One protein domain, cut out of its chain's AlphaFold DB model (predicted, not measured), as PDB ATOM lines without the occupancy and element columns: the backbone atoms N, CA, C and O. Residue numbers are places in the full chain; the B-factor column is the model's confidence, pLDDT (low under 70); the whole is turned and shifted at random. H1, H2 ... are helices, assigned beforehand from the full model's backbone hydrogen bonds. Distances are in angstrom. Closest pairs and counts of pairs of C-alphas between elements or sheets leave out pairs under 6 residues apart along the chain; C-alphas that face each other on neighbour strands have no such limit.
ATOM      1  N   SER A   9      33.602 -13.871 -20.754       92.06
ATOM      2  CA  SER A   9      34.960 -14.421 -20.764       92.06
ATOM      3  C   SER A   9      35.054 -15.764 -20.042       92.06
ATOM      4  O   SER A   9      35.807 -16.628 -20.469       92.06
ATOM      5  N   ASP A  10      34.235 -15.991 -19.017       93.19
ATOM      6  CA  ASP A  10      34.143 -17.252 -18.284       93.19
ATOM      7  C   ASP A  10      33.661 -18.433 -19.145       93.19
ATOM      8  O   ASP A  10      34.214 -19.530 -19.047       93.19
ATOM      9  N   ILE A  11      32.675 -18.215 -20.021       92.94
ATOM     10  CA  ILE A  11      32.192 -19.222 -20.979       92.94
ATOM     11  C   ILE A  11      33.277 -19.517 -22.019       92.94
ATOM     12  O   ILE A  11      33.531 -20.680 -22.328       92.94
ATOM     13  N   ILE A  12      33.955 -18.483 -22.524       94.19
ATOM     14  CA  ILE A  12      35.067 -18.641 -23.475       94.19
ATOM     15  C   ILE A  12      36.209 -19.435 -22.827       94.19
ATOM     16  O   ILE A  12      36.713 -20.395 -23.404       94.19
ATOM     17  N   ASP A  13      36.573 -19.082 -21.595       94.56
ATOM     18  CA  ASP A  13      37.578 -19.782 -20.803       94.56
ATOM     19  C   ASP A  13      37.219 -21.252 -20.595       94.56
ATOM     20  O   ASP A  13      38.096 -22.113 -20.678       94.56
ATOM     21  N   TYR A  14      35.943 -21.551 -20.344       94.75
ATOM     22  CA  TYR A  14      35.459 -22.920 -20.210       94.75
ATOM     23  C   TYR A  14      35.653 -23.710 -21.510       94.75
ATOM     24  O   TYR A  14      36.256 -24.786 -21.488       94.75
ATOM     25  N   LEU A  15      35.234 -23.157 -22.649       94.12
ATOM     26  CA  LEU A  15      35.394 -23.802 -23.956       94.12
ATOM     27  C   LEU A  15      36.873 -24.036 -24.298       94.12
ATOM     28  O   LEU A  15      37.247 -25.153 -24.659       94.12
ATOM     29  N   ASN A  16      37.733 -23.042 -24.066       95.31
ATOM     30  CA  ASN A  16      39.179 -23.179 -24.256       95.31
ATOM     31  C   ASN A  16      39.765 -24.287 -23.368       95.31
ATOM     32  O   ASN A  16      40.581 -25.090 -23.822       95.31
ATOM     33  N   THR A  17      39.326 -24.393 -22.105       93.88
ATOM     34  CA  THR A  17      39.792 -25.479 -21.225       93.88
ATOM     35  C   THR A  17      39.352 -26.859 -21.696       93.88
ATOM     36  O   THR A  17      40.119 -27.807 -21.548       93.88
ATOM     37  N   LEU A  18      38.162 -26.990 -22.291       92.75
ATOM     38  CA  LEU A  18      37.721 -28.249 -22.890       92.75
ATOM     39  C   LEU A  18      38.577 -28.625 -24.101       92.75
ATOM     40  O   LEU A  18      38.967 -29.783 -24.240       92.75
ATOM     41  N   GLU A  19      38.904 -27.662 -24.963       93.94
ATOM     42  CA  GLU A  19      39.793 -27.896 -26.104       93.94
ATOM     43  C   GLU A  19      41.202 -28.306 -25.673       93.94
ATOM     44  O   GLU A  19      41.797 -29.207 -26.266       93.94
ATOM     45  N   GLU A  20      41.734 -27.699 -24.613       93.31
ATOM     46  CA  GLU A  20      43.012 -28.116 -24.041       93.31
ATOM     47  C   GLU A  20      42.944 -29.511 -23.418       93.31
ATOM     48  O   GLU A  20      43.867 -30.299 -23.612       93.31
ATOM     49  N   LEU A  21      41.853 -29.850 -22.724       91.56
ATOM     50  CA  LEU A  21      41.655 -31.178 -22.139       91.56
ATOM     51  C   LEU A  21      41.611 -32.285 -23.196       91.56
ATOM     52  O   LEU A  21      42.133 -33.364 -22.935       91.56
ATOM     53  N   LYS A  22      41.093 -32.015 -24.405       91.62
ATOM     54  CA  LYS A  22      41.101 -32.976 -25.528       91.62
ATOM     55  C   LYS A  22      42.510 -33.390 -25.972       91.62
ATOM     56  O   LYS A  22      42.656 -34.423 -26.618       91.62
ATOM     57  N   LYS A  23      43.547 -32.602 -25.654       91.00
ATOM     58  CA  LYS A  23      44.952 -32.919 -25.982       91.00
ATOM     59  C   LYS A  23      45.556 -33.970 -25.050       91.00
ATOM     60  O   LYS A  23      46.629 -34.491 -25.343       91.00
ATOM     61  N   TYR A  24      44.906 -34.246 -23.923       87.56
ATOM     62  CA  TYR A  24      45.377 -35.175 -22.904       87.56
ATOM     63  C   TYR A  24      44.462 -36.404 -22.839       87.56
ATOM     64  O   TYR A  24      43.275 -36.304 -23.151       87.56
ATOM     65  N   PRO A  25      44.982 -37.564 -22.403       86.75
ATOM     66  CA  PRO A  25      44.135 -38.698 -22.061       86.75
ATOM     67  C   PRO A  25      43.213 -38.346 -20.890       86.75
ATOM     68  O   PRO A  25      43.482 -37.426 -20.105       86.75
ATOM     69  N   SER A  26      42.140 -39.114 -20.727       88.00
ATOM     70  CA  SER A  26      41.252 -38.953 -19.579       88.00
ATOM     71  C   SER A  26      42.004 -39.176 -18.260       88.00
ATOM     72  O   SER A  26      43.014 -39.881 -18.187       88.00
ATOM     73  N   MET A  27      41.487 -38.615 -17.164       84.69
ATOM     74  CA  MET A  27      42.094 -38.788 -15.836       84.69
ATOM     75  C   MET A  27      42.202 -40.270 -15.423       84.69
ATOM     76  O   MET A  27      43.111 -40.635 -14.677       84.69
ATOM     77  N   ALA A  28      41.292 -41.127 -15.896       85.94
ATOM     78  CA  ALA A  28      41.320 -42.565 -15.634       85.94
ATOM     79  C   ALA A  28      42.449 -43.260 -16.409       85.94
ATOM     80  O   ALA A  28      43.272 -43.945 -15.801       85.94
ATOM     81  N   GLU A  29      42.537 -43.013 -17.715       87.75
ATOM     82  CA  GLU A  29      43.606 -43.543 -18.573       87.75
ATOM     83  C   GLU A  29      44.979 -43.069 -18.096       87.75
ATOM     84  O   GLU A  29      45.910 -43.863 -17.982       87.75
ATOM     85  N   TYR A  30      45.093 -41.796 -17.708       86.94
ATOM     86  CA  TYR A  30      46.320 -41.246 -17.140       86.94
ATOM     87  C   TYR A  30      46.766 -42.023 -15.887       86.94
ATOM     88  O   TYR A  30      47.946 -42.342 -15.726       86.94
ATOM     89  N   ARG A  31      45.834 -42.345 -14.977       85.75
ATOM     90  CA  ARG A  31      46.141 -43.121 -13.760       85.75
ATOM     91  C   ARG A  31      46.597 -44.538 -14.089       85.75
ATOM     92  O   ARG A  31      47.506 -45.034 -13.427       85.75
ATOM     93  N   GLN A  32      45.980 -45.165 -15.087       88.62
ATOM     94  CA  GLN A  32      46.367 -46.493 -15.546       88.62
ATOM     95  C   GLN A  32      47.788 -46.482 -16.124       88.62
ATOM     96  O   GLN A  32      48.644 -47.220 -15.637       88.62
ATOM     97  N   GLN A  33      48.060 -45.584 -17.071       86.56
ATOM     98  CA  GLN A  33      49.371 -45.431 -17.708       86.56
ATOM     99  C   GLN A  33      50.473 -45.110 -16.688       86.56
ATOM    100  O   GLN A  33      51.568 -45.666 -16.744       86.56
ATOM    101  N   TYR A  34      50.185 -44.262 -15.694       83.38
ATOM    102  CA  TYR A  34      51.129 -44.005 -14.602       83.38
ATOM    103  C   TYR A  34      51.427 -45.265 -13.778       83.38
ATOM    104  O   TYR A  34      52.563 -45.479 -13.349       83.38
ATOM    105  N   GLY A  35      50.404 -46.086 -13.533       84.19
ATOM    106  CA  GLY A  35      50.539 -47.357 -12.830       84.19
ATOM    107  C   GLY A  35      51.425 -48.346 -13.583       84.19
ATOM    108  O   GLY A  35      52.269 -48.988 -12.965       84.19
ATOM    109  N   GLU A  36      51.275 -48.427 -14.904       88.06
ATOM    110  CA  GLU A  36      52.105 -49.258 -15.787       88.06
ATOM    111  C   GLU A  36      53.565 -48.783 -15.790       88.06
ATOM    112  O   GLU A  36      54.460 -49.556 -15.455       88.06
ATOM    113  N   LEU A  37      53.811 -47.481 -15.978       85.81
ATOM    114  CA  LEU A  37      55.160 -46.893 -15.936       85.81
ATOM    115  C   LEU A  37      55.909 -47.160 -14.622       85.81
ATOM    116  O   LEU A  37      57.135 -47.292 -14.603       85.81
ATOM    117  N   ARG A  38      55.178 -47.213 -13.504       80.81
ATOM    118  CA  ARG A  38      55.728 -47.549 -12.184       80.81
ATOM    119  C   ARG A  38      56.056 -49.033 -12.036       80.81
ATOM    120  O   ARG A  38      56.993 -49.341 -11.309       80.81
ATOM    121  N   ARG A  39      55.300 -49.931 -12.676       86.12
ATOM    122  CA  ARG A  39      55.569 -51.381 -12.658       86.12
ATOM    123  C   ARG A  39      56.790 -51.733 -13.500       86.12
ATOM    124  O   ARG A  39      57.595 -52.550 -13.069       86.12
ATOM    125  N   ASP A  40      56.962 -51.053 -14.627       86.38
ATOM    126  CA  ASP A  40      58.034 -51.336 -15.586       86.38
ATOM    127  C   ASP A  40      59.388 -50.706 -15.203       86.38
ATOM    128  O   ASP A  40      60.341 -50.765 -15.977       86.38
ATOM    129  N   ASN A  41      59.499 -50.089 -14.015       82.31
ATOM    130  CA  ASN A  41      60.686 -49.349 -13.564       82.31
ATOM    131  C   ASN A  41      61.187 -48.334 -14.609       82.31
ATOM    132  O   ASN A  41      62.386 -48.234 -14.884       82.31
ATOM    133  N   ALA A  42      60.259 -47.574 -15.199       83.44
ATOM    134  CA  ALA A  42      60.568 -46.647 -16.279       83.44
ATOM    135  C   ALA A  42      61.645 -45.607 -15.885       83.44
ATOM    136  O   ALA A  42      61.696 -45.159 -14.730       83.44
ATOM    137  N   PRO A  43      62.472 -45.144 -16.846       86.38
ATOM    138  CA  PRO A  43      63.509 -44.150 -16.589       86.38
ATOM    139  C   PRO A  43      62.970 -42.874 -15.926       86.38
ATOM    140  O   PRO A  43      61.895 -42.373 -16.265       86.38
ATOM    141  N   THR A  44      63.756 -42.273 -15.028       84.81
ATOM    142  CA  THR A  44      63.351 -41.080 -14.258       84.81
ATOM    143  C   THR A  44      62.967 -39.883 -15.136       84.81
ATOM    144  O   THR A  44      62.128 -39.070 -14.753       84.81
ATOM    145  N   ALA A  45      63.562 -39.757 -16.324       85.19
ATOM    146  CA  ALA A  45      63.201 -38.713 -17.281       85.19
ATOM    147  C   ALA A  45      61.749 -38.863 -17.773       85.19
ATOM    148  O   ALA A  45      61.000 -37.885 -17.785       85.19
ATOM    149  N   VAL A  46      61.337 -40.094 -18.091       83.56
ATOM    150  CA  VAL A  46      59.984 -40.420 -18.562       83.56
ATOM    151  C   VAL A  46      58.973 -40.206 -17.440       83.56
ATOM    152  O   VAL A  46      57.951 -39.555 -17.641       83.56
ATOM    153  N   THR A  47      59.283 -40.655 -16.221       81.38
ATOM    154  CA  THR A  47      58.380 -40.474 -15.074       81.38
ATOM    155  C   THR A  47      58.206 -39.003 -14.681       81.38
ATOM    156  O   THR A  47      57.101 -38.603 -14.311       81.38
ATOM    157  N   LYS A  48      59.246 -38.165 -14.823       84.38
ATOM    158  CA  LYS A  48      59.155 -36.706 -14.625       84.38
ATOM    159  C   LYS A  48      58.275 -36.022 -15.672       84.38
ATOM    160  O   LYS A  48      57.439 -35.198 -15.302       84.38
ATOM    161  N   GLN A  49      58.433 -36.359 -16.952       84.50
ATOM    162  CA  GLN A  49      57.574 -35.826 -18.016       84.50
ATOM    163  C   GLN A  49      56.115 -36.228 -17.793       84.50
ATOM    164  O   GLN A  49      55.228 -35.376 -17.834       84.50
ATOM    165  N   PHE A  50      55.882 -37.493 -17.443       82.12
ATOM    166  CA  PHE A  50      54.549 -37.999 -17.135       82.12
ATOM    167  C   PHE A  50      53.917 -37.230 -15.966       82.12
ATOM    168  O   PHE A  50      52.822 -36.685 -16.093       82.12
ATOM    169  N   TYR A  51      54.658 -37.050 -14.867       79.44
ATOM    170  CA  TYR A  51      54.221 -36.235 -13.733       79.44
ATOM    171  C   TYR A  51      53.881 -34.791 -14.136       79.44
ATOM    172  O   TYR A  51      52.865 -34.254 -13.703       79.44
ATOM    173  N   SER A  52      54.684 -34.158 -14.997       79.00
ATOM    174  CA  SER A  52      54.389 -32.803 -15.477       79.00
ATOM    175  C   SER A  52      53.081 -32.746 -16.279       79.00
ATOM    176  O   SER A  52      52.234 -31.893 -16.002       79.00
ATOM    177  N   ALA A  53      52.835 -33.720 -17.161       83.12
ATOM    178  CA  ALA A  53      51.571 -33.845 -17.879       83.12
ATOM    179  C   ALA A  53      50.388 -34.056 -16.914       83.12
ATOM    180  O   ALA A  53      49.341 -33.433 -17.092       83.12
ATOM    181  N   HIS A  54      50.573 -34.820 -15.824       86.38
ATOM    182  CA  HIS A  54      49.569 -34.935 -14.756       86.38
ATOM    183  C   HIS A  54      49.162 -33.585 -14.194       86.38
ATOM    184  O   HIS A  54      47.985 -33.321 -13.957       86.38
ATOM    185  N   THR A  55      50.164 -32.759 -13.884       88.06
ATOM    186  CA  THR A  55      49.929 -31.505 -13.178       88.06
ATOM    187  C   THR A  55      49.123 -30.552 -14.045       88.06
ATOM    188  O   THR A  55      48.230 -29.884 -13.526       88.06
ATOM    189  N   ILE A  56      49.368 -30.563 -15.359       90.06
ATOM    190  CA  ILE A  56      48.595 -29.792 -16.330       90.06
ATOM    191  C   ILE A  56      47.174 -30.354 -16.441       90.06
ATOM    192  O   ILE A  56      46.226 -29.603 -16.217       90.06
ATOM    193  N   LEU A  57      47.010 -31.665 -16.659       91.25
ATOM    194  CA  LEU A  57      45.694 -32.313 -16.736       91.25
ATOM    195  C   LEU A  57      44.839 -32.024 -15.491       91.25
ATOM    196  O   LEU A  57      43.696 -31.588 -15.595       91.25
ATOM    197  N   ARG A  58      45.406 -32.198 -14.291       91.50
ATOM    198  CA  ARG A  58      44.723 -31.936 -13.016       91.50
ATOM    199  C   ARG A  58      44.361 -30.465 -12.845       91.50
ATOM    200  O   ARG A  58      43.316 -30.151 -12.276       91.50
ATOM    201  N   ARG A  59      45.230 -29.556 -13.291       92.50
ATOM    202  CA  ARG A  59      44.965 -28.116 -13.242       92.50
ATOM    203  C   ARG A  59      43.809 -27.745 -14.166       92.50
ATOM    204  O   ARG A  59      42.936 -26.991 -13.737       92.50
ATOM    205  N   LEU A  60      43.796 -28.275 -15.386       94.50
ATOM    206  CA  LEU A  60      42.738 -28.038 -16.366       94.50
ATOM    207  C   LEU A  60      41.404 -28.621 -15.906       94.50
ATOM    208  O   LEU A  60      40.409 -27.903 -15.897       94.50
ATOM    209  N   ASP A  61      41.392 -29.860 -15.414       91.75
ATOM    210  CA  ASP A  61      40.185 -30.499 -14.881       91.75
ATOM    211  C   ASP A  61      39.613 -29.719 -13.686       91.75
ATOM    212  O   ASP A  61      38.419 -29.421 -13.621       91.75
ATOM    213  N   LYS A  62      40.477 -29.263 -12.770       93.31
ATOM    214  CA  LYS A  62      40.058 -28.385 -11.670       93.31
ATOM    215  C   LYS A  62      39.493 -27.055 -12.179       93.31
ATOM    216  O   LYS A  62      38.500 -26.583 -11.629       93.31
ATOM    217  N   LYS A  63      40.104 -26.442 -13.202       94.19
ATOM    218  CA  LYS A  63      39.601 -25.195 -13.806       94.19
ATOM    219  C   LYS A  63      38.217 -25.420 -14.427       94.19
ATOM    220  O   LYS A  63      37.308 -24.661 -14.099       94.19
ATOM    221  N   LYS A  64      38.040 -26.495 -15.206       93.62
ATOM    222  CA  LYS A  64      36.750 -26.911 -15.779       93.62
ATOM    223  C   LYS A  64      35.678 -27.034 -14.695       93.62
ATOM    224  O   LYS A  64      34.638 -26.387 -14.777       93.62
ATOM    225  N   ASN A  65      35.954 -27.810 -13.647       90.94
ATOM    226  CA  ASN A  65      34.994 -28.082 -12.573       90.94
ATOM    227  C   ASN A  65      34.654 -26.829 -11.749       90.94
ATOM    228  O   ASN A  65      33.508 -26.644 -11.344       90.94
ATOM    229  N   ASN A  66      35.625 -25.938 -11.530       91.31
ATOM    230  CA  ASN A  66      35.384 -24.661 -10.858       91.31
ATOM    231  C   ASN A  66      34.474 -23.738 -11.684       91.31
ATOM    232  O   ASN A  66      33.547 -23.147 -11.128       91.31
ATOM    233  N   LEU A  67      34.723 -23.624 -12.996       93.38
ATOM    234  CA  LEU A  67      33.889 -22.836 -13.910       93.38
ATOM    235  C   LEU A  67      32.468 -23.397 -13.957       93.38
ATOM    236  O   LEU A  67      31.513 -22.659 -13.725       93.38
ATOM    237  N   LEU A  68      32.328 -24.713 -14.111       90.38
ATOM    238  CA  LEU A  68      31.027 -25.373 -14.096       90.38
ATOM    239  C   LEU A  68      30.277 -25.127 -12.776       90.38
ATOM    240  O   LEU A  68      29.104 -24.760 -12.783       90.38
ATOM    241  N   GLY A  69      30.961 -25.229 -11.632       87.56
ATOM    242  CA  GLY A  69      30.383 -24.905 -10.325       87.56
ATOM    243  C   GLY A  69      29.890 -23.456 -10.222       87.56
ATOM    244  O   GLY A  69      28.848 -23.189  -9.609       87.56
ATOM    245  N   SER A  70      30.597 -22.514 -10.853       88.00
ATOM    246  CA  SER A  70      30.176 -21.112 -10.926       88.00
ATOM    247  C   SER A  70      28.930 -20.927 -11.801       88.00
ATOM    248  O   SER A  70      27.999 -20.234 -11.384       88.00
ATOM    249  N   PHE A  71      28.856 -21.629 -12.937       90.00
ATOM    250  CA  PHE A  71      27.714 -21.609 -13.854       90.00
ATOM    251  C   PHE A  71      26.461 -22.160 -13.185       90.00
ATOM    252  O   PHE A  71      25.420 -21.507 -13.178       90.00
ATOM    253  N   ILE A  72      26.579 -23.303 -12.511       86.00
ATOM    254  CA  ILE A  72      25.481 -23.893 -11.741       86.00
ATOM    255  C   ILE A  72      25.006 -22.925 -10.646       86.00
ATOM    256  O   ILE A  72      23.808 -22.775 -10.413       86.00
ATOM    257  N   SER A  73      25.930 -22.214  -9.996       82.75
ATOM    258  CA  SER A  73      25.590 -21.213  -8.977       82.75
ATOM    259  C   SER A  73      24.899 -19.964  -9.546       82.75
ATOM    260  O   SER A  73      24.245 -19.235  -8.797       82.75
ATOM    261  N   GLU A  74      25.068 -19.664 -10.836       83.88
ATOM    262  CA  GLU A  74      24.350 -18.598 -11.548       83.88
ATOM    263  C   GLU A  74      22.970 -19.057 -12.036       83.88
ATOM    264  O   GLU A  74      22.002 -18.297 -11.942       83.88
ATOM    265  N   LEU A  75      22.881 -20.300 -12.508       82.56
ATOM    266  CA  LEU A  75      21.628 -20.947 -12.892       82.56
ATOM    267  C   LEU A  75      20.713 -21.209 -11.696       82.56
ATOM    268  O   LEU A  75      19.497 -21.276 -11.861       82.56
ATOM    269  N   ASN A  76      21.272 -21.349 -10.490       74.50
ATOM    270  CA  ASN A  76      20.486 -21.607  -9.294       74.50
ATOM    271  C   ASN A  76      19.526 -20.424  -9.005       74.50
ATOM    272  O   ASN A  76      19.982 -19.331  -8.641       74.50
ATOM    273  N   PRO A  77      18.197 -20.629  -9.105       60.16
ATOM    274  CA  PRO A  77      17.199 -19.561  -8.980       60.16
ATOM    275  C   PRO A  77      17.159 -18.920  -7.582       60.16
ATOM    276  O   PRO A  77      16.645 -17.812  -7.416       60.16
ATOM    277  N   VAL A  78      17.748 -19.577  -6.577       52.34
ATOM    278  CA  VAL A  78      17.624 -19.232  -5.153       52.34
ATOM    279  C   VAL A  78      18.503 -18.053  -4.708       52.34
ATOM    280  O   VAL A  78      18.386 -17.574  -3.583       52.34
ATOM    281  N   LYS A  79      19.337 -17.476  -5.584       51.56
ATOM    282  CA  LYS A  79      20.007 -16.195  -5.267       51.56
ATOM    283  C   LYS A  79      19.024 -15.037  -5.013       51.56
ATOM    284  O   LYS A  79      19.463 -13.987  -4.555       51.56
ATOM    285  N   ARG A  80      17.731 -15.198  -5.328       50.00
ATOM    286  CA  ARG A  80      16.735 -14.113  -5.310       50.00
ATOM    287  C   ARG A  80      15.913 -13.988  -4.037       50.00
ATOM    288  O   ARG A  80      15.391 -12.906  -3.809       50.00
ATOM    289  N   GLU A  81      15.843 -15.016  -3.197       46.62
ATOM    290  CA  GLU A  81      15.161 -14.892  -1.912       46.62
ATOM    291  C   GLU A  81      16.113 -15.256  -0.774       46.62
ATOM    292  O   GLU A  81      16.661 -16.358  -0.694       46.62
ATOM    293  N   HIS A  82      16.331 -14.310   0.137       51.03
ATOM    294  CA  HIS A  82      17.113 -14.514   1.358       51.03
ATOM    295  C   HIS A  82      16.433 -15.491   2.350       51.03
ATOM    296  O   HIS A  82      16.906 -15.634   3.471       51.03
ATOM    297  N   THR A  83      15.344 -16.150   1.940       54.22
ATOM    298  CA  THR A  83      14.410 -16.939   2.757       54.22
ATOM    299  C   THR A  83      14.595 -18.455   2.633       54.22
ATOM    300  O   THR A  83      14.305 -19.162   3.590       54.22
ATOM    301  N   LEU A  84      15.097 -18.967   1.500       53.78
ATOM    302  CA  LEU A  84      15.272 -20.413   1.279       53.78
ATOM    303  C   LEU A  84      16.499 -20.951   2.028       53.78
ATOM    304  O   LEU A  84      17.625 -20.457   1.845       53.78
ATOM    305  N   GLU A  85      16.276 -21.986   2.838       61.19
ATOM    306  CA  GLU A  85      17.259 -22.573   3.743       61.19
ATOM    307  C   GLU A  85      18.443 -23.165   2.955       61.19
ATOM    308  O   GLU A  85      18.325 -23.646   1.824       61.19
ATOM    309  N   SER A  86      19.642 -23.150   3.546       62.78
ATOM    310  CA  SER A  86      20.865 -23.659   2.901       62.78
ATOM    311  C   SER A  86      20.749 -25.109   2.386       62.78
ATOM    312  O   SER A  86      21.489 -25.508   1.484       62.78
ATOM    313  N   ALA A  87      19.834 -25.909   2.942       63.41
ATOM    314  CA  ALA A  87      19.540 -27.275   2.518       63.41
ATOM    315  C   ALA A  87      18.833 -27.342   1.151       63.41
ATOM    316  O   ALA A  87      19.296 -28.061   0.265       63.41
ATOM    317  N   GLU A  88      17.797 -26.537   0.931       63.56
ATOM    318  CA  GLU A  88      17.011 -26.519  -0.312       63.56
ATOM    319  C   GLU A  88      17.848 -26.011  -1.493       63.56
ATOM    320  O   GLU A  88      17.831 -26.585  -2.583       63.56
ATOM    321  N   ARG A  89      18.711 -25.013  -1.241       61.84
ATOM    322  CA  ARG A  89      19.722 -24.529  -2.204       61.84
ATOM    323  C   ARG A  89      20.620 -25.652  -2.714       61.84
ATOM    324  O   ARG A  89      20.934 -25.711  -3.906       61.84
ATOM    325  N   ARG A  90      21.049 -26.534  -1.806       64.62
ATOM    326  CA  ARG A  90      21.899 -27.689  -2.118       64.62
ATOM    327  C   ARG A  90      21.122 -28.771  -2.863       64.62
ATOM    328  O   ARG A  90      21.700 -29.383  -3.756       64.62
ATOM    329  N   MET A  91      19.845 -28.982  -2.547       68.19
ATOM    330  CA  MET A  91      18.986 -29.938  -3.256       68.19
ATOM    331  C   MET A  91      18.747 -29.525  -4.713       68.19
ATOM    332  O   MET A  91      18.997 -30.328  -5.606       68.19
ATOM    333  N   LEU A  92      18.389 -28.262  -4.968       66.38
ATOM    334  CA  LEU A  92      18.205 -27.722  -6.325       66.38
ATOM    335  C   LEU A  92      19.497 -27.757  -7.150       66.38
ATOM    336  O   LEU A  92      19.497 -28.190  -8.297       66.38
ATOM    337  N   THR A  93      20.623 -27.373  -6.540       66.62
ATOM    338  CA  THR A  93      21.949 -27.467  -7.177       66.62
ATOM    339  C   THR A  93      22.274 -28.908  -7.578       66.62
ATOM    340  O   THR A  93      22.764 -29.152  -8.676       66.62
ATOM    341  N   ARG A  94      21.974 -29.881  -6.707       67.12
ATOM    342  CA  ARG A  94      22.176 -31.307  -6.997       67.12
ATOM    343  C   ARG A  94      21.229 -31.828  -8.073       67.12
ATOM    344  O   ARG A  94      21.664 -32.664  -8.851       67.12
ATOM    345  N   ALA A  95      19.985 -31.356  -8.122       70.56
ATOM    346  CA  ALA A  95      19.038 -31.723  -9.173       70.56
ATOM    347  C   ALA A  95      19.549 -31.265 -10.546       70.56
ATOM    348  O   ALA A  95      19.688 -32.092 -11.439       70.56
ATOM    349  N   ILE A  96      19.986 -30.002 -10.662       71.69
ATOM    350  CA  ILE A  96      20.578 -29.464 -11.899       71.69
ATOM    351  C   ILE A  96      21.781 -30.306 -12.345       71.69
ATOM    352  O   ILE A  96      21.841 -30.701 -13.502       71.69
ATOM    353  N   ILE A  97      22.702 -30.624 -11.427       72.62
ATOM    354  CA  ILE A  97      23.896 -31.439 -11.728       72.62
ATOM    355  C   ILE A  97      23.536 -32.877 -12.121       72.62
ATOM    356  O   ILE A  97      24.233 -33.490 -12.921       72.62
ATOM    357  N   ARG A  98      22.501 -33.461 -11.511       71.06
ATOM    358  CA  ARG A  98      22.130 -34.865 -11.735       71.06
ATOM    359  C   ARG A  98      21.363 -35.060 -13.037       71.06
ATOM    360  O   ARG A  98      21.483 -36.115 -13.647       71.06
ATOM    361  N   GLU A  99      20.544 -34.084 -13.399       76.62
ATOM    362  CA  GLU A  99      19.624 -34.171 -14.534       76.62
ATOM    363  C   GLU A  99      20.230 -33.637 -15.831       76.62
ATOM    364  O   GLU A  99      19.727 -33.982 -16.893       76.62
ATOM    365  N   ASN A 100      21.296 -32.831 -15.756       81.62
ATOM    366  CA  ASN A 100      21.875 -32.165 -16.919       81.62
ATOM    367  C   ASN A 100      23.357 -32.503 -17.083       81.62
ATOM    368  O   ASN A 100      24.125 -32.538 -16.120       81.62
ATOM    369  N   SER A 101      23.760 -32.696 -18.331       87.56
ATOM    370  CA  SER A 101      25.156 -32.779 -18.752       87.56
ATOM    371  C   SER A 101      25.869 -31.421 -18.673       87.56
ATOM    372  O   SER A 101      25.235 -30.363 -18.653       87.56
ATOM    373  N   ASP A 102      27.206 -31.443 -18.672       88.69
ATOM    374  CA  ASP A 102      28.049 -30.240 -18.735       88.69
ATOM    375  C   ASP A 102      27.613 -29.293 -19.882       88.69
ATOM    376  O   ASP A 102      27.473 -28.085 -19.673       88.69
ATOM    377  N   ASP A 103      27.326 -29.844 -21.066       88.62
ATOM    378  CA  ASP A 103      26.914 -29.086 -22.256       88.62
ATOM    379  C   ASP A 103      25.512 -28.471 -22.109       88.62
ATOM    380  O   ASP A 103      25.273 -27.330 -22.524       88.62
TER     381      ASP A 103
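What this domain is: This is residues 9 to 103 of the 150 residues of the protein "DUF4756 family protein" of Erwinia psidii (UniProt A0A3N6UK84). One long helix, H3, makes the length of a rod; H1 packs on its middle, H2 folds back beside its first part, and H5 crosses near its far end. Short H4 lies past that end, where residues 80 to 85 stick out. The printed part has 95 residues with five named helices, H1 to H5 in chain order, and no named strand; its class is all helix. It is only just loose, close to extended, with a radius of gyration of the C-alphas of 18.4 A, and spans 59 by 28 by 20 A.

How they stand to each other: Start at H1, residues 9 to 21, which touches the hub H3, residues 44 to 75, along residues 57 to 68 of H3 alone. Their closest C-alphas, Tyr 14 and Lys 64, are 6.1 A apart, and the tilt is shallow at 33 degrees, only just short of steep, opposite ways. H2, residues 27 to 39, is apart from H1 and forms a helical hairpin with H3: the closest C-alphas, Leu 37 and Thr 47, are 7.2 A apart, at a shallow tilt of 19 degrees. H4, residues 77 to 80, meets H3 only through their link. H5, residues 86 to 99, touches H3 at a steep tilt of 66 degrees, closest at the C-alphas of Ile 72 and Thr 93, 6.8 A. In H1, H2, H3 and H5 every O i to N i+4 pair is within hydrogen-bond range; H4 is too short for one.

Where its parts are: Find C-alpha 9 at (34.960, -14.421, -20.764), where H1 begins its 18.1 A. H3 runs 46.3 A from C-alpha 44 at (63.351, -41.080, -14.258). H5, 20.4 A long, ends at C-alpha 99, (19.624, -34.171, -14.534).

The domain as a whole: The C-alphas of Pro 43 and Thr 83 are the two farthest apart, 59.4 A. The printed part has no cut, and its four links are tight. Look for pLDDT under 70 at residues 77 to 94.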